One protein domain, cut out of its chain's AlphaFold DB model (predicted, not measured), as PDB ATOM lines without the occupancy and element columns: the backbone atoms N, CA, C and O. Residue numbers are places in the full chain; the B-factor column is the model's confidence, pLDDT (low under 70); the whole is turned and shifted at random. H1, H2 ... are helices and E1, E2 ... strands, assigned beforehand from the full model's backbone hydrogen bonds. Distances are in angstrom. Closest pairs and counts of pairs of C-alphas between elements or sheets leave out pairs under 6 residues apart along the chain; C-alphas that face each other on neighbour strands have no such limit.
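AT A GLANCE: This is residues 46 to 160 of the 177 residues of an uncharacterized protein of Alicyclobacillus sp. SO9 (UniProt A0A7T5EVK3). A small twisted sheet of four strands, E3, E2, E1 and E4, has two helices, H2 and H3, on one face; H3 packs by the E3 edge and H2 by E1. The short helix H1 stands away from H2 and H3, its centre the farthest of the elements' from the mean of all C-alphas at 15.0 A, and two long stretches with no named element, residues 54 to 72 and 138 to 150, have their C-alphas 9 to 16 A and 8 to 15 A from that mean. The printed part has 115 residues, with three named helices and four named strands in the order H1 E1 H2 E2 H3 E3 E4; under half of the residues are in named elements, and the class is mixed, helices and strands. The sheet is mixed, parallel from E3 through E2 to E1 and antiparallel from E1 to E4. The whole is compact, with a radius of gyration of the C-alphas of 13.5 A and spans of 37 by 35 by 24 A.

HOW THE PARTS SIT: The sheet runs E3, residues 135 to 137, E2, residues 102 to 105, E1, residues 73 to 76, and E4, residues 151 to 156; E3 and E4 are its edge strands. From edge to edge the strands' lines turn by 69 degrees. E1 and E4 are antiparallel, with N 73 and O 153 within hydrogen-bond range at 2.8 A. E2 and E1 are parallel, with N 104 and O 74 at 2.8 A, and E3 and E2 are parallel, with N 136 and O 103 at 2.8 A. H3, residues 114 to 128, is on the sheet at a height over the sheet of 10.0 A, over E3 and only just over E2, on which 3 of its C-alphas fall. On the local plane it stands at 37 degrees to E3, slantwise to the strands; its closest C-alphas to E3 are those of Ala 117 and Tyr 137, 7.2 A apart. H2, residues 81 to 92, is also on the sheet, and its closest C-alphas to E1 are those of Cys 83 and Glu 76, 5.6 A apart. H2 and H3 make two layers with the sheet, helices on one face of it. They are close but not clearly touching, the closest C-alphas being those of Leu 88 and Leu 128, 7.1 A apart, at a steep tilt of 65 degrees, the same way. E1, H2, E2 and E2, H3, E3 are strand-helix-strand units, two parallel neighbour strands with a helix between, each with a right-handed crossover. H1, residues 49 to 53, is not on the sheet and touches no helix. In H1, H2 and H3 every O i to N i+4 pair is within hydrogen-bond range.

IN THESE COORDINATES: H1 begins at C-alpha 49, (-49.813, 44.294, 5.960). H2 is 16.8 A long and H3 21.1 A, from C-alpha 114 at (-41.297, 46.839, -17.977). E4, 15.1 A, ends at C-alpha 156, (-51.523, 30.777, 7.416).

THE WHOLE: The C-alphas farthest apart, Asn 111 and His 157, are 38.3 A apart. The printed part has no cut. The links H1 to E1 and E3 to E4 are long, with 19 and 13 residues. No printed residue is under 70 in pLDDT; H1 has a mean of 79.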
ATOM      1  N   SER A  46     -43.646  36.055  10.184       92.56
ATOM      2  CA  SER A  46     -44.795  36.959  10.044       92.56
ATOM      3  C   SER A  46     -44.446  38.129   9.125       92.56
ATOM      4  O   SER A  46     -43.325  38.634   9.176       92.56
ATOM      5  N   ILE A  47     -45.412  38.568   8.316       90.12
ATOM      6  CA  ILE A  47     -45.317  39.852   7.619       90.12
ATOM      7  C   ILE A  47     -46.405  40.799   8.109       90.12
ATOM      8  O   ILE A  47     -47.524  40.401   8.441       90.12
ATOM      9  N   THR A  48     -46.073  42.078   8.133       82.62
ATOM     10  CA  THR A  48     -47.017  43.160   8.379       82.62
ATOM     11  C   THR A  48     -47.778  43.488   7.086       82.62
ATOM     12  O   THR A  48     -47.217  43.387   5.991       82.62
ATOM     13  N   PRO A  49     -49.056  43.910   7.156       74.50
ATOM     14  CA  PRO A  49     -49.813  44.294   5.960       74.50
ATOM     15  C   PRO A  49     -49.138  45.395   5.127       74.50
ATOM     16  O   PRO A  49     -49.258  45.422   3.903       74.50
ATOM     17  N   THR A  50     -48.396  46.287   5.782       78.88
ATOM     18  CA  THR A  50     -47.697  47.409   5.148       78.88
ATOM     19  C   THR A  50     -46.529  46.965   4.267       78.88
ATOM     20  O   THR A  50     -46.260  47.620   3.263       78.88
ATOM     21  N   GLU A  51     -45.873  45.839   4.572       82.44
ATOM     22  CA  GLU A  51     -44.761  45.319   3.763       82.44
ATOM     23  C   GLU A  51     -45.198  44.880   2.361       82.44
ATOM     24  O   GLU A  51     -44.449  45.055   1.402       82.44
ATOM     25  N   LEU A  52     -46.406  44.334   2.203       77.12
ATOM     26  CA  LEU A  52     -46.897  43.941   0.879       77.12
ATOM     27  C   LEU A  52     -47.403  45.146   0.074       77.12
ATOM     28  O   LEU A  52     -47.170  45.227  -1.130       77.12
ATOM     29  N   HIS A  53     -48.071  46.098   0.730       80.25
ATOM     30  CA  HIS A  53     -48.689  47.250   0.063       80.25
ATOM     31  C   HIS A  53     -47.687  48.307  -0.423       80.25
ATOM     32  O   HIS A  53     -48.044  49.152  -1.239       80.25
ATOM     33  N   SER A  54     -46.435  48.273   0.034       82.12
ATOM     34  CA  SER A  54     -45.416  49.240  -0.388       82.12
ATOM     35  C   SER A  54     -44.760  48.911  -1.736       82.12
ATOM     36  O   SER A  54     -43.802  49.577  -2.124       82.12
ATOM     37  N   MET A  55     -45.225  47.877  -2.444       86.94
ATOM     38  CA  MET A  55     -44.733  47.506  -3.771       86.94
ATOM     39  C   MET A  55     -45.782  47.791  -4.841       86.94
ATOM     40  O   MET A  55     -46.908  47.307  -4.772       86.94
ATOM     41  N   THR A  56     -45.384  48.507  -5.892       93.69
ATOM     42  CA  THR A  56     -46.175  48.579  -7.122       93.69
ATOM     43  C   THR A  56     -45.916  47.326  -7.948       93.69
ATOM     44  O   THR A  56     -44.838  47.164  -8.521       93.69
ATOM     45  N   ILE A  57     -46.912  46.446  -8.003       96.31
ATOM     46  CA  ILE A  57     -46.879  45.226  -8.808       96.31
ATOM     47  C   ILE A  57     -47.786  45.432 -10.014       96.31
ATOM     48  O   ILE A  57     -48.924  45.877  -9.871       96.31
ATOM     49  N   VAL A  58     -47.278  45.121 -11.203       98.06
ATOM     50  CA  VAL A  58     -47.991  45.313 -12.468       98.06
ATOM     51  C   VAL A  58     -48.039  44.026 -13.282       98.06
ATOM     52  O   VAL A  58     -47.203  43.133 -13.136       98.06
ATOM     53  N   ASN A  59     -49.020  43.917 -14.173       98.38
ATOM     54  CA  ASN A  59     -49.014  42.883 -15.206       98.38
ATOM     55  C   ASN A  59     -48.061  43.243 -16.363       98.38
ATOM     56  O   ASN A  59     -47.465  44.317 -16.401       98.38
ATOM     57  N   LYS A  60     -47.954  42.349 -17.353       98.06
ATOM     58  CA  LYS A  60     -47.104  42.538 -18.545       98.06
ATOM     59  C   LYS A  60     -47.413  43.792 -19.385       98.06
ATOM     60  O   LYS A  60     -46.585  44.169 -20.204       98.06
ATOM     61  N   ASN A  61     -48.591  44.395 -19.211       97.94
ATOM     62  CA  ASN A  61     -49.033  45.595 -19.927       97.94
ATOM     63  C   ASN A  61     -48.868  46.874 -19.085       97.94
ATOM     64  O   ASN A  61     -49.145  47.957 -19.579       97.94
ATOM     65  N   GLY A  62     -48.439  46.757 -17.823       97.75
ATOM     66  CA  GLY A  62     -48.239  47.891 -16.919       97.75
ATOM     67  C   GLY A  62     -49.439  48.220 -16.039       97.75
ATOM     68  O   GLY A  62     -49.357  49.150 -15.241       97.75
ATOM     69  N   ASN A  63     -50.527  47.447 -16.113       97.81
ATOM     70  CA  ASN A  63     -51.681  47.687 -15.249       97.81
ATOM     71  C   ASN A  63     -51.345  47.247 -13.816       97.81
ATOM     72  O   ASN A  63     -50.879  46.110 -13.653       97.81
ATOM     73  N   PRO A  64     -51.603  48.085 -12.795       96.62
ATOM     74  CA  PRO A  64     -51.438  47.713 -11.394       96.62
ATOM     75  C   PRO A  64     -52.270  46.487 -11.017       96.62
ATOM     76  O   PRO A  64     -53.375  46.289 -11.523       96.62
ATOM     77  N   ILE A  65     -51.734  45.668 -10.116       95.25
ATOM     78  CA  ILE A  65     -52.364  44.442  -9.634       95.25
ATOM     79  C   ILE A  65     -52.443  44.475  -8.118       95.25
ATOM     80  O   ILE A  65     -51.435  44.611  -7.429       95.25
ATOM     81  N   THR A  66     -53.655  44.263  -7.617       91.25
ATOM     82  CA  THR A  66     -53.919  44.010  -6.204       91.25
ATOM     83  C   THR A  66     -54.235  42.534  -6.041       91.25
ATOM     84  O   THR A  66     -55.191  42.025  -6.628       91.25
ATOM     85  N   PHE A  67     -53.429  41.827  -5.256       89.25
ATOM     86  CA  PHE A  67     -53.704  40.431  -4.940       89.25
ATOM     87  C   PHE A  67     -54.769  40.327  -3.854       89.25
ATOM     88  O   PHE A  67     -54.824  41.140  -2.931       89.25
ATOM     89  N   ASN A  68     -55.606  39.294  -3.942       86.88
ATOM     90  CA  ASN A  68     -56.502  38.964  -2.843       86.88
ATOM     91  C   ASN A  68     -55.682  38.527  -1.604       86.88
ATOM     92  O   ASN A  68     -54.510  38.154  -1.701       86.88
ATOM     93  N   LYS A  69     -56.304  38.560  -0.419       85.31
ATOM     94  CA  LYS A  69     -55.615  38.274   0.851       85.31
ATOM     95  C   LYS A  69     -55.116  36.831   0.981       85.31
ATOM     96  O   LYS A  69     -54.326  36.571   1.882       85.31
ATOM     97  N   THR A  70     -55.569  35.894   0.153       91.00
ATOM     98  CA  THR A  70     -55.254  34.459   0.272       91.00
ATOM     99  C   THR A  70     -54.299  33.955  -0.803       91.00
ATOM    100  O   THR A  70     -53.682  32.916  -0.607       91.00
ATOM    101  N   GLN A  71     -54.104  34.703  -1.891       95.19
ATOM    102  CA  GLN A  71     -53.268  34.329  -3.023       95.19
ATOM    103  C   GLN A  71     -51.818  34.147  -2.559       95.19
ATOM    104  O   GLN A  71     -51.218  35.090  -2.017       95.19
ATOM    105  N   PRO A  72     -51.226  32.959  -2.766       97.25
ATOM    106  CA  PRO A  72     -49.797  32.781  -2.581       97.25
ATOM    107  C   PRO A  72     -49.030  33.512  -3.686       97.25
ATOM    108  O   PRO A  72     -49.427  33.470  -4.855       97.25
ATOM    109  N   ILE A  73     -47.954  34.194  -3.307       97.69
ATOM    110  CA  ILE A  73     -47.120  35.018  -4.187       97.69
ATOM    111  C   ILE A  73     -45.673  34.581  -4.001       97.69
ATOM    112  O   ILE A  73     -45.136  34.727  -2.906       97.69
ATOM    113  N   LEU A  74     -45.043  34.067  -5.053       98.50
ATOM    114  CA  LEU A  74     -43.614  33.774  -5.057       98.50
ATOM    115  C   LEU A  74     -42.865  34.941  -5.699       98.50
ATOM    116  O   LEU A  74     -43.045  35.222  -6.884       98.50
ATOM    117  N   PHE A  75     -42.024  35.606  -4.918       98.31
ATOM    118  CA  PHE A  75     -41.071  36.590  -5.402       98.31
ATOM    119  C   PHE A  75     -39.789  35.886  -5.826       98.31
ATOM    120  O   PHE A  75     -39.200  35.121  -5.055       98.31
ATOM    121  N   GLU A  76     -39.362  36.167  -7.049       98.44
ATOM    122  CA  GLU A  76     -38.173  35.584  -7.654       98.44
ATOM    123  C   GLU A  76     -37.370  36.646  -8.410       98.44
ATOM    124  O   GLU A  76     -37.894  37.715  -8.743       98.44
ATOM    125  N   ALA A  77     -36.095  36.354  -8.641       98.00
ATOM    126  CA  ALA A  77     -35.237  37.154  -9.494       98.00
ATOM    127  C   ALA A  77     -34.512  36.253 -10.501       98.00
ATOM    128  O   ALA A  77     -33.893  35.260 -10.113       98.00
ATOM    129  N   TYR A  78     -34.496  36.667 -11.771       97.19
ATOM    130  CA  TYR A  78     -33.977  35.865 -12.890       97.19
ATOM    131  C   TYR A  78     -32.498  35.457 -12.765       97.19
ATOM    132  O   TYR A  78     -32.013  34.537 -13.426       97.19
ATOM    133  N   TRP A  79     -31.735  36.215 -11.975       96.88
ATOM    134  CA  TRP A  79     -30.311  35.996 -11.732       96.88
ATOM    135  C   TRP A  79     -30.050  35.071 -10.537       96.88
ATOM    136  O   TRP A  79     -28.895  34.775 -10.245       96.88
ATOM    137  N   CYS A  80     -31.091  34.617  -9.833       97.75
ATOM    138  CA  CYS A  80     -30.959  33.832  -8.614       97.75
ATOM    139  C   CYS A  80     -31.015  32.314  -8.907       97.75
ATOM    140  O   CYS A  80     -32.068  31.804  -9.303       97.75
ATOM    141  N   PRO A  81     -29.936  31.544  -8.652       98.00
ATOM    142  CA  PRO A  81     -29.931  30.090  -8.865       98.00
ATOM    143  C   PRO A  81     -30.997  29.352  -8.037       98.00
ATOM    144  O   PRO A  81     -31.666  28.448  -8.543       98.00
ATOM    145  N   HIS A  82     -31.207  29.775  -6.786       98.25
ATOM    146  CA  HIS A  82     -32.232  29.232  -5.888       98.25
ATOM    147  C   HIS A  82     -33.658  29.455  -6.417       98.25
ATOM    148  O   HIS A  82     -34.524  28.588  -6.262       98.25
ATOM    149  N   CYS A  83     -33.904  30.589  -7.086       98.38
ATOM    150  CA  CYS A  83     -35.183  30.857  -7.742       98.38
ATOM    151  C   CYS A  83     -35.430  29.879  -8.886       98.38
ATOM    152  O   CYS A  83     -36.494  29.272  -8.930       98.38
ATOM    153  N   GLN A  84     -34.446  29.666  -9.763       98.31
ATOM    154  CA  GLN A  84     -34.607  28.772 -10.915       98.31
ATOM    155  C   GLN A  84     -34.919  27.334 -10.495       98.31
ATOM    156  O   GLN A  84     -35.836  26.716 -11.039       98.31
ATOM    157  N   ARG A  85     -34.206  26.810  -9.487       98.12
ATOM    158  CA  ARG A  85     -34.487  25.474  -8.939       98.12
ATOM    159  C   ARG A  85     -35.867  25.402  -8.296       98.12
ATOM    160  O   ARG A  85     -36.599  24.449  -8.548       98.12
ATOM    161  N   THR A  86     -36.262  26.429  -7.543       98.12
ATOM    162  CA  THR A  86     -37.595  26.493  -6.924       98.12
ATOM    163  C   THR A  86     -38.706  26.567  -7.971       98.12
ATOM    164  O   THR A  86     -39.686  25.834  -7.871       98.12
ATOM    165  N   LEU A  87     -38.556  27.386  -9.013       98.31
ATOM    166  CA  LEU A  87     -39.523  27.477 -10.105       98.31
ATOM    167  C   LEU A  87     -39.678  26.137 -10.835       98.31
ATOM    168  O   LEU A  87     -40.802  25.707 -11.085       98.31
ATOM    169  N   LEU A  88     -38.571  25.447 -11.131       97.25
ATOM    170  CA  LEU A  88     -38.595  24.126 -11.766       97.25
ATOM    171  C   LEU A  88     -39.262  23.072 -10.865       97.25
ATOM    172  O   LEU A  88     -40.091  22.278 -11.321       97.25
ATOM    173  N   LEU A  89     -38.945  23.091  -9.569       96.94
ATOM    174  CA  LEU A  89     -39.533  22.204  -8.568       96.94
ATOM    175  C   LEU A  89     -41.052  22.404  -8.455       96.94
ATOM    176  O   LEU A  89     -41.813  21.439  -8.463       96.94
ATOM    177  N   LEU A  90     -41.509  23.656  -8.401       97.31
ATOM    178  CA  LEU A  90     -42.934  23.980  -8.345       97.31
ATOM    179  C   LEU A  90     -43.648  23.685  -9.669       97.31
ATOM    180  O   LEU A  90     -44.777  23.206  -9.639       97.31
ATOM    181  N   SER A  91     -43.007  23.937 -10.815       96.44
ATOM    182  CA  SER A  91     -43.573  23.645 -12.137       96.44
ATOM    183  C   SER A  91     -43.786  22.143 -12.333       96.44
ATOM    184  O   SER A  91     -44.850  21.730 -12.782       96.44
ATOM    185  N   SER A  92     -42.803  21.316 -11.963       94.81
ATOM    186  CA  SER A  92     -42.900  19.852 -12.076       94.81
ATOM    187  C   SER A  92     -43.888  19.235 -11.079       94.81
ATOM    188  O   SER A  92     -44.524  18.224 -11.370       94.81
ATOM    189  N   GLY A  93     -44.053  19.852  -9.907       93.62
ATOM    190  CA  GLY A  93     -44.990  19.421  -8.873       93.62
ATOM    191  C   GLY A  93     -46.356  20.109  -8.902       93.62
ATOM    192  O   GLY A  93     -47.135  19.898  -7.972       93.62
ATOM    193  N   GLN A  94     -46.658  20.928  -9.916       92.50
ATOM    194  CA  GLN A  94     -47.789  21.865  -9.884       92.50
ATOM    195  C   GLN A  94     -49.140  21.180  -9.633       92.50
ATOM    196  O   GLN A  94     -49.946  21.685  -8.856       92.50
ATOM    197  N   SER A  95     -49.363  19.994 -10.209       93.38
ATOM    198  CA  SER A  95     -50.593  19.206 -10.028       93.38
ATOM    199  C   SER A  95     -50.841  18.738  -8.588       93.38
ATOM    200  O   SER A  95     -51.946  18.322  -8.256       93.38
ATOM    201  N   LYS A  96     -49.826  18.801  -7.716       95.31
ATOM    202  CA  LYS A  96     -49.908  18.406  -6.302       95.31
ATOM    203  C   LYS A  96     -50.131  19.599  -5.363       95.31
ATOM    204  O   LYS A  96     -50.173  19.387  -4.150       95.31
ATOM    205  N   LEU A  97     -50.224  20.820  -5.892       94.94
ATOM    206  CA  LEU A  97     -50.434  22.056  -5.136       94.94
ATOM    207  C   LEU A  97     -51.911  22.451  -5.217       94.94
ATOM    208  O   LEU A  97     -52.447  22.569  -6.317       94.94
ATOM    209  N   LYS A  98     -52.574  22.694  -4.079       95.06
ATOM    210  CA  LYS A  98     -53.977  23.154  -4.101       95.06
ATOM    211  C   LYS A  98     -54.087  24.627  -4.489       95.06
ATOM    212  O   LYS A  98     -55.021  25.019  -5.176       95.06
ATOM    213  N   ASN A  99     -53.120  25.428  -4.050       94.94
ATOM    214  CA  ASN A  99     -53.065  26.868  -4.255       94.94
ATOM    215  C   ASN A  99     -51.725  27.237  -4.912       94.94
ATOM    216  O   ASN A  99     -50.825  27.720  -4.224       94.94
ATOM    217  N   PRO A 100     -51.539  26.989  -6.222       95.38
ATOM    218  CA  PRO A 100     -50.302  27.358  -6.900       95.38
ATOM    219  C   PRO A 100     -50.065  28.877  -6.807       95.38
ATOM    220  O   PRO A 100     -51.015  29.665  -6.918       95.38
ATOM    221  N   PRO A 101     -48.812  29.321  -6.603       97.75
ATOM    222  CA  PRO A 101     -48.522  30.733  -6.454       97.75
ATOM    223  C   PRO A 101     -48.630  31.457  -7.794       97.75
ATOM    224  O   PRO A 101     -48.390  30.893  -8.864       97.75
ATOM    225  N   VAL A 102     -48.925  32.751  -7.724       97.94
ATOM    226  CA  VAL A 102     -48.532  33.666  -8.798       97.94
ATOM    227  C   VAL A 102     -47.061  34.017  -8.621       97.94
ATOM    228  O   VAL A 102     -46.563  34.083  -7.496       97.94
ATOM    229  N   ILE A 103     -46.373  34.262  -9.728       98.56
ATOM    230  CA  ILE A 103     -44.972  34.665  -9.716       98.56
ATOM    231  C   ILE A 103     -44.904  36.182  -9.839       98.56
ATOM    232  O   ILE A 103     -45.556  36.768 -10.705       98.56
ATOM    233  N   VAL A 104     -44.113  36.819  -8.982       98.44
ATOM    234  CA  VAL A 104     -43.734  38.226  -9.112       98.44
ATOM    235  C   VAL A 104     -42.236  38.280  -9.374       98.44
ATOM    236  O   VAL A 104     -41.429  38.095  -8.463       98.44
ATOM    237  N   SER A 105     -41.884  38.553 -10.628       98.31
ATOM    238  CA  SER A 105     -40.503  38.764 -11.040       98.31
ATOM    239  C   SER A 105     -40.041  40.149 -10.590       98.31
ATOM    240  O   SER A 105     -40.749  41.146 -10.785       98.31
ATOM    241  N   THR A 106     -38.889  40.212  -9.934       97.69
ATOM    242  CA  THR A 106     -38.340  41.424  -9.309       97.69
ATOM    243  C   THR A 106     -36.808  41.352  -9.256       97.69
ATOM    244  O   THR A 106     -36.190  40.517  -9.914       97.69
ATOM    245  N   GLY A 107     -36.164  42.267  -8.525       95.50
ATOM    246  CA  GLY A 107     -34.704  42.320  -8.407       95.50
ATOM    247  C   GLY A 107     -34.017  42.800  -9.690       95.50
ATOM    248  O   GLY A 107     -32.852  42.483  -9.930       95.50
ATOM    249  N   PHE A 108     -34.738  43.535 -10.541       96.00
ATOM    250  CA  PHE A 108     -34.189  44.098 -11.770       96.00
ATOM    251  C   PHE A 108     -33.203  45.240 -11.475       96.00
ATOM    252  O   PHE A 108     -33.406  45.996 -10.518       96.00
ATOM    253  N   PRO A 109     -32.166  45.435 -12.312       95.06
ATOM    254  CA  PRO A 109     -31.312  46.612 -12.224       95.06
ATOM    255  C   PRO A 109     -32.110  47.919 -12.279       95.06
ATOM    256  O   PRO A 109     -33.174  48.000 -12.903       95.06
ATOM    257  N   LYS A 110     -31.566  48.973 -11.661       92.81
ATOM    258  CA  LYS A 110     -32.169  50.311 -11.694       92.81
ATOM    259  C   LYS A 110     -32.423  50.732 -13.149       92.81
ATOM    260  O   LYS A 110     -31.591  50.493 -14.016       92.81
ATOM    261  N   ASN A 111     -33.566  51.375 -13.387       93.19
ATOM    262  CA  ASN A 111     -34.033  51.838 -14.701       93.19
ATOM    263  C   ASN A 111     -34.428  50.736 -15.700       93.19
ATOM    264  O   ASN A 111     -34.740  51.063 -16.839       93.19
ATOM    265  N   THR A 112     -34.483  49.462 -15.293       95.62
ATOM    266  CA  THR A 112     -35.067  48.410 -16.141       95.62
ATOM    267  C   THR A 112     -36.512  48.767 -16.484       95.62
ATOM    268  O   THR A 112     -37.342  48.985 -15.598       95.62
ATOM    269  N   SER A 113     -36.821  48.816 -17.776       96.62
ATOM    270  CA  SER A 113     -38.176  49.034 -18.266       96.62
ATOM    271  C   SER A 113     -39.047  47.791 -18.068       96.62
ATOM    272  O   SER A 113     -38.568  46.656 -18.028       96.62
ATOM    273  N   LEU A 114     -40.371  47.974 -18.032       97.81
ATOM    274  CA  LEU A 114     -41.297  46.839 -17.977       97.81
ATOM    275  C   LEU A 114     -41.116  45.883 -19.167       97.81
ATOM    276  O   LEU A 114     -41.203  44.668 -19.005       97.81
ATOM    277  N   LYS A 115     -40.833  46.419 -20.360       97.44
ATOM    278  CA  LYS A 115     -40.607  45.616 -21.566       97.44
ATOM    279  C   LYS A 115     -39.401  44.688 -21.400       97.44
ATOM    280  O   LYS A 115     -39.487  43.517 -21.764       97.44
ATOM    281  N   GLU A 116     -38.306  45.193 -20.835       97.44
ATOM    282  CA  GLU A 116     -37.107  44.399 -20.549       97.44
ATOM    283  C   GLU A 116     -37.367  43.354 -19.467       97.44
ATOM    284  O   GLU A 116     -36.998  42.196 -19.653       97.44
ATOM    285  N   ALA A 117     -38.059  43.721 -18.386       97.94
ATOM    286  CA  ALA A 117     -38.452  42.786 -17.334       97.94
ATOM    287  C   ALA A 117     -39.284  41.618 -17.897       97.94
ATOM    288  O   ALA A 117     -38.935  40.453 -17.712       97.94
ATOM    289  N   VAL A 118     -40.318  41.920 -18.693       98.19
ATOM    290  CA  VAL A 118     -41.166  40.913 -19.356       98.19
ATOM    291  C   VAL A 118     -40.359  40.018 -20.296       98.19
ATOM    292  O   VAL A 118     -40.556  38.802 -20.315       98.19
ATOM    293  N   ALA A 119     -39.468  40.594 -21.106       97.69
ATOM    294  CA  ALA A 119     -38.628  39.825 -22.021       97.69
ATOM    295  C   ALA A 119     -37.661  38.896 -21.266       97.69
ATOM    296  O   ALA A 119     -37.456  37.753 -21.681       97.69
ATOM    297  N   THR A 120     -37.121  39.370 -20.144       97.69
ATOM    298  CA  THR A 120     -36.192  38.635 -19.278       97.69
ATOM    299  C   THR A 120     -36.872  37.418 -18.661       97.69
ATOM    300  O   THR A 120     -36.425  36.297 -18.909       97.69
ATOM    301  N   SER A 121     -38.008  37.595 -17.978       97.31
ATOM    302  CA  SER A 121     -38.738  36.474 -17.365       97.31
ATOM    303  C   SER A 121     -39.241  35.480 -18.417       97.31
ATOM    304  O   SER A 121     -39.152  34.272 -18.226       97.31
ATOM    305  N   LYS A 122     -39.696  35.948 -19.593       97.38
ATOM    306  CA  LYS A 122     -40.067  35.049 -20.706       97.38
ATOM    307  C   LYS A 122     -38.893  34.198 -21.185       97.38
ATOM    308  O   LYS A 122     -39.073  33.011 -21.455       97.38
ATOM    309  N   LYS A 123     -37.709  34.798 -21.332       97.88
ATOM    310  CA  LYS A 123     -36.503  34.085 -21.765       97.88
ATOM    311  C   LYS A 123     -36.083  33.048 -20.727       97.88
ATOM    312  O   LYS A 123     -35.748  31.934 -21.114       97.88
ATOM    313  N   GLU A 124     -36.147  33.388 -19.445       98.06
ATOM    314  CA  GLU A 124     -35.862  32.459 -18.350       98.06
ATOM    315  C   GLU A 124     -36.834  31.280 -18.335       98.06
ATOM    316  O   GLU A 124     -36.404  30.131 -18.389       98.06
ATOM    317  N   PHE A 125     -38.140  31.550 -18.348       97.88
ATOM    318  CA  PHE A 125     -39.160  30.502 -18.302       97.88
ATOM    319  C   PHE A 125     -39.049  29.568 -19.506       97.88
ATOM    320  O   PHE A 125     -39.094  28.351 -19.346       97.88
ATOM    321  N   LYS A 126     -38.816  30.120 -20.705       97.81
ATOM    322  CA  LYS A 126     -38.562  29.322 -21.911       97.81
ATOM    323  C   LYS A 126     -37.307  28.458 -21.768       97.81
ATOM    324  O   LYS A 126     -37.343  27.284 -22.113       97.81
ATOM    325  N   MET A 127     -36.209  29.031 -21.278       97.56
ATOM    326  CA  MET A 127     -34.935  28.330 -21.086       97.56
ATOM    327  C   MET A 127     -35.045  27.184 -20.070       97.56
ATOM    328  O   MET A 127     -34.377  26.169 -20.232       97.56
ATOM    329  N   LEU A 128     -35.880  27.342 -19.043       96.88
ATOM    330  CA  LEU A 128     -36.105  26.338 -18.001       96.88
ATOM    331  C   LEU A 128     -37.271  25.383 -18.311       96.88
ATOM    332  O   LEU A 128     -37.534  24.481 -17.522       96.88
ATOM    333  N   GLY A 129     -37.990  25.578 -19.423       96.94
ATOM    334  CA  GLY A 129     -39.172  24.781 -19.766       96.94
ATOM    335  C   GLY A 129     -40.356  24.963 -18.805       96.94
ATOM    336  O   GLY A 129     -41.204  24.081 -18.704       96.94
ATOM    337  N   ILE A 130     -40.421  26.086 -18.086       96.00
ATOM    338  CA  ILE A 130     -41.469  26.367 -17.096       96.00
ATOM    339  C   ILE A 130     -42.732  26.865 -17.798       96.00
ATOM    340  O   ILE A 130     -42.694  27.797 -18.605       96.00
ATOM    341  N   THR A 131     -43.876  26.294 -17.428       91.81
ATOM    342  CA  THR A 131     -45.203  26.716 -17.899       91.81
ATOM    343  C   THR A 131     -46.202  26.753 -16.734       91.81
ATOM    344  O   THR A 131     -45.863  26.411 -15.607       91.81
ATOM    345  N   GLY A 132     -47.428  27.229 -16.973       88.44
ATOM    346  CA  GLY A 132     -48.528  27.107 -16.004       88.44
ATOM    347  C   GLY A 132     -48.612  28.182 -14.913       88.44
ATOM    348  O   GLY A 132     -49.594  28.207 -14.172       88.44
ATOM    349  N   PHE A 133     -47.650  29.103 -14.818       95.56
ATOM    350  CA  PHE A 133     -47.704  30.210 -13.858       95.56
ATOM    351  C   PHE A 133     -48.193  31.525 -14.472       95.56
ATOM    352  O   PHE A 133     -47.817  31.904 -15.582       95.56
ATOM    353  N   LYS A 134     -48.977  32.282 -13.695       96.88
ATOM    354  CA  LYS A 134     -49.223  33.706 -13.964       96.88
ATOM    355  C   LYS A 134     -48.035  34.514 -13.450       96.88
ATOM    356  O   LYS A 134     -47.645  34.341 -12.296       96.88
ATOM    357  N   VAL A 135     -47.500  35.400 -14.290       98.31
ATOM    358  CA  VAL A 135     -46.312  36.212 -13.983       98.31
ATOM    359  C   VAL A 135     -46.662  37.700 -13.974       98.31
ATOM    360  O   VAL A 135     -47.250  38.222 -14.927       98.31
ATOM    361  N   TYR A 136     -46.263  38.366 -12.899       98.56
ATOM    362  CA  TYR A 136     -46.357  39.802 -12.655       98.56
ATOM    363  C   TYR A 136     -44.965  40.373 -12.378       98.56
ATOM    364  O   TYR A 136     -44.001  39.624 -12.228       98.56
ATOM    365  N   TYR A 137     -44.857  41.698 -12.314       98.44
ATOM    366  CA  TYR A 137     -43.571  42.386 -12.268       98.44
ATOM    367  C   TYR A 137     -43.568  43.464 -11.196       98.44
ATOM    368  O   TYR A 137     -44.503  44.259 -11.104       98.44
ATOM    369  N   ALA A 138     -42.481  43.521 -10.434       97.12
ATOM    370  CA  ALA A 138     -42.153  44.645  -9.575       97.12
ATOM    371  C   ALA A 138     -40.787  45.201  -9.993       97.12
ATOM    372  O   ALA A 138     -39.756  44.569  -9.785       97.12
ATOM    373  N   LEU A 139     -40.770  46.390 -10.605       95.81
ATOM    374  CA  LEU A 139     -39.520  47.020 -11.068       95.81
ATOM    375  C   LEU A 139     -38.696  47.620  -9.921       95.81
ATOM    376  O   LEU A 139     -37.509  47.887 -10.081       95.81
ATOM    377  N   LYS A 140     -39.330  47.852  -8.766       92.19
ATOM    378  CA  LYS A 140     -38.678  48.282  -7.529       92.19
ATOM    379  C   LYS A 140     -38.930  47.237  -6.454       92.19
ATOM    380  O   LYS A 140     -40.077  46.913  -6.153       92.19
ATOM    381  N   GLU A 141     -37.852  46.733  -5.874       86.56
ATOM    382  CA  GLU A 141     -37.909  45.757  -4.795       86.56
ATOM    383  C   GLU A 141     -38.255  46.425  -3.455       86.56
ATOM    384  O   GLU A 141     -37.769  47.517  -3.151       86.56
ATOM    385  N   ASN A 142     -39.046  45.743  -2.620       88.81
ATOM    386  CA  ASN A 142     -39.168  46.082  -1.207       88.81
ATOM    387  C   ASN A 142     -38.280  45.164  -0.358       88.81
ATOM    388  O   ASN A 142     -38.681  44.050  -0.020       88.81
ATOM    389  N   LYS A 143     -37.126  45.682   0.067       88.50
ATOM    390  CA  LYS A 143     -36.144  44.953   0.888       88.50
ATOM    391  C   LYS A 143     -36.645  44.546   2.281       88.50
ATOM    392  O   LYS A 143     -36.032  43.701   2.923       88.50
ATOM    393  N   LYS A 144     -37.735  45.146   2.783       89.00
ATOM    394  CA  LYS A 144     -38.359  44.717   4.051       89.00
ATOM    395  C   LYS A 144     -39.139  43.415   3.859       89.00
ATOM    396  O   LYS A 144     -38.993  42.465   4.627       89.00
ATOM    397  N   LEU A 145     -39.921  43.347   2.779       91.19
ATOM    398  CA  LEU A 145     -40.679  42.150   2.424       91.19
ATOM    399  C   LEU A 145     -39.744  41.034   1.947       91.19
ATOM    400  O   LEU A 145     -39.790  39.923   2.477       91.19
ATOM    401  N   ILE A 146     -38.880  41.357   0.987       93.69
ATOM    402  CA  ILE A 146     -37.980  40.431   0.305       93.69
ATOM    403  C   ILE A 146     -36.593  40.591   0.926       93.69
ATOM    404  O   ILE A 146     -35.819  41.468   0.562       93.69
ATOM    405  N   THR A 147     -36.302  39.758   1.924       93.38
ATOM    406  CA  THR A 147     -34.991  39.728   2.599       93.38
ATOM    407  C   THR A 147     -34.036  38.710   1.973       93.38
ATOM    408  O   THR A 147     -32.904  38.570   2.421       93.38
ATOM    409  N   GLY A 148     -34.511  37.960   0.978       95.38
ATOM    410  CA  GLY A 148     -33.785  36.911   0.276       95.38
ATOM    411  C   GLY A 148     -34.645  36.295  -0.825       95.38
ATOM    412  O   GLY A 148     -35.846  36.561  -0.918       95.38
ATOM    413  N   PHE A 149     -34.031  35.464  -1.659       97.25
ATOM    414  CA  PHE A 149     -34.681  34.842  -2.805       97.25
ATOM    415  C   PHE A 149     -34.546  33.313  -2.765       97.25
ATOM    416  O   PHE A 149     -33.491  32.811  -2.375       97.25
ATOM    417  N   PRO A 150     -35.570  32.570  -3.224       98.06
ATOM    418  CA  PRO A 150     -36.942  33.035  -3.465       98.06
ATOM    419  C   PRO A 150     -37.649  33.427  -2.154       98.06
ATOM    420  O   PRO A 150     -37.245  33.001  -1.078       98.06
ATOM    421  N   THR A 151     -38.720  34.218  -2.225       98.38
ATOM    422  CA  THR A 151     -39.587  34.491  -1.061       98.38
ATOM    423  C   THR A 151     -41.031  34.169  -1.413       98.38
ATOM    424  O   THR A 151     -41.616  34.817  -2.276       98.38
ATOM    425  N   LEU A 152     -41.640  33.200  -0.733       98.31
ATOM    426  CA  LEU A 152     -43.073  32.935  -0.835       98.31
ATOM    427  C   LEU A 152     -43.813  33.710   0.245       98.31
ATOM    428  O   LEU A 152     -43.505  33.559   1.419       98.31
ATOM    429  N   VAL A 153     -44.837  34.465  -0.134       97.12
ATOM    430  CA  VAL A 153     -45.797  35.067   0.791       97.12
ATOM    431  C   VAL A 153     -47.143  34.374   0.626       97.12
ATOM    432  O   VAL A 153     -47.689  34.327  -0.475       97.12
ATOM    433  N   PHE A 154     -47.708  33.871   1.717       96.69
ATOM    434  CA  PHE A 154     -48.978  33.141   1.719       96.69
ATOM    435  C   PHE A 154     -49.744  33.377   3.023       96.69
ATOM    436  O   PHE A 154     -49.290  34.116   3.902       96.69
ATOM    437  N   THR A 155     -50.939  32.803   3.126       95.00
ATOM    438  CA  THR A 155     -51.808  32.966   4.295       95.00
ATOM    439  C   THR A 155     -51.802  31.701   5.136       95.00
ATOM    440  O   THR A 155     -52.095  30.624   4.632       95.00
ATOM    441  N   MET A 156     -51.509  31.848   6.425       94.06
ATOM    442  CA  MET A 156     -51.523  30.777   7.416       94.06
ATOM    443  C   MET A 156     -52.231  31.281   8.675       94.06
ATOM    444  O   MET A 156     -51.904  32.355   9.177       94.06
ATOM    445  N   HIS A 157     -53.227  30.535   9.165       91.94
ATOM    446  CA  HIS A 157     -54.044  30.918  10.330       91.94
ATOM    447  C   HIS A 157     -54.573  32.365  10.246       91.94
ATOM    448  O   HIS A 157     -54.427  33.159  11.175       91.94
ATOM    449  N   SER A 158     -55.130  32.735   9.086       89.81
ATOM    450  CA  SER A 158     -55.661  34.080   8.790       89.81
ATOM    451  C   SER A 158     -54.637  35.225   8.838       89.81
ATOM    452  O   SER A 158     -55.018  36.394   8.787       89.81
ATOM    453  N   ARG A 159     -53.336  34.919   8.890       91.56
ATOM    454  CA  ARG A 159     -52.242  35.897   8.864       91.56
ATOM    455  C   ARG A 159     -51.381  35.699   7.629       91.56
ATOM    456  O   ARG A 159     -51.231  34.582   7.139       91.56
ATOM    457  N   ARG A 160     -50.800  36.787   7.120       93.25
ATOM    458  CA  ARG A 160     -49.795  36.694   6.063       93.25
ATOM    459  C   ARG A 160     -48.446  36.350   6.679       93.25
ATOM    460  O   ARG A 160     -48.009  36.986   7.636       93.25
TER     461      ARG A 160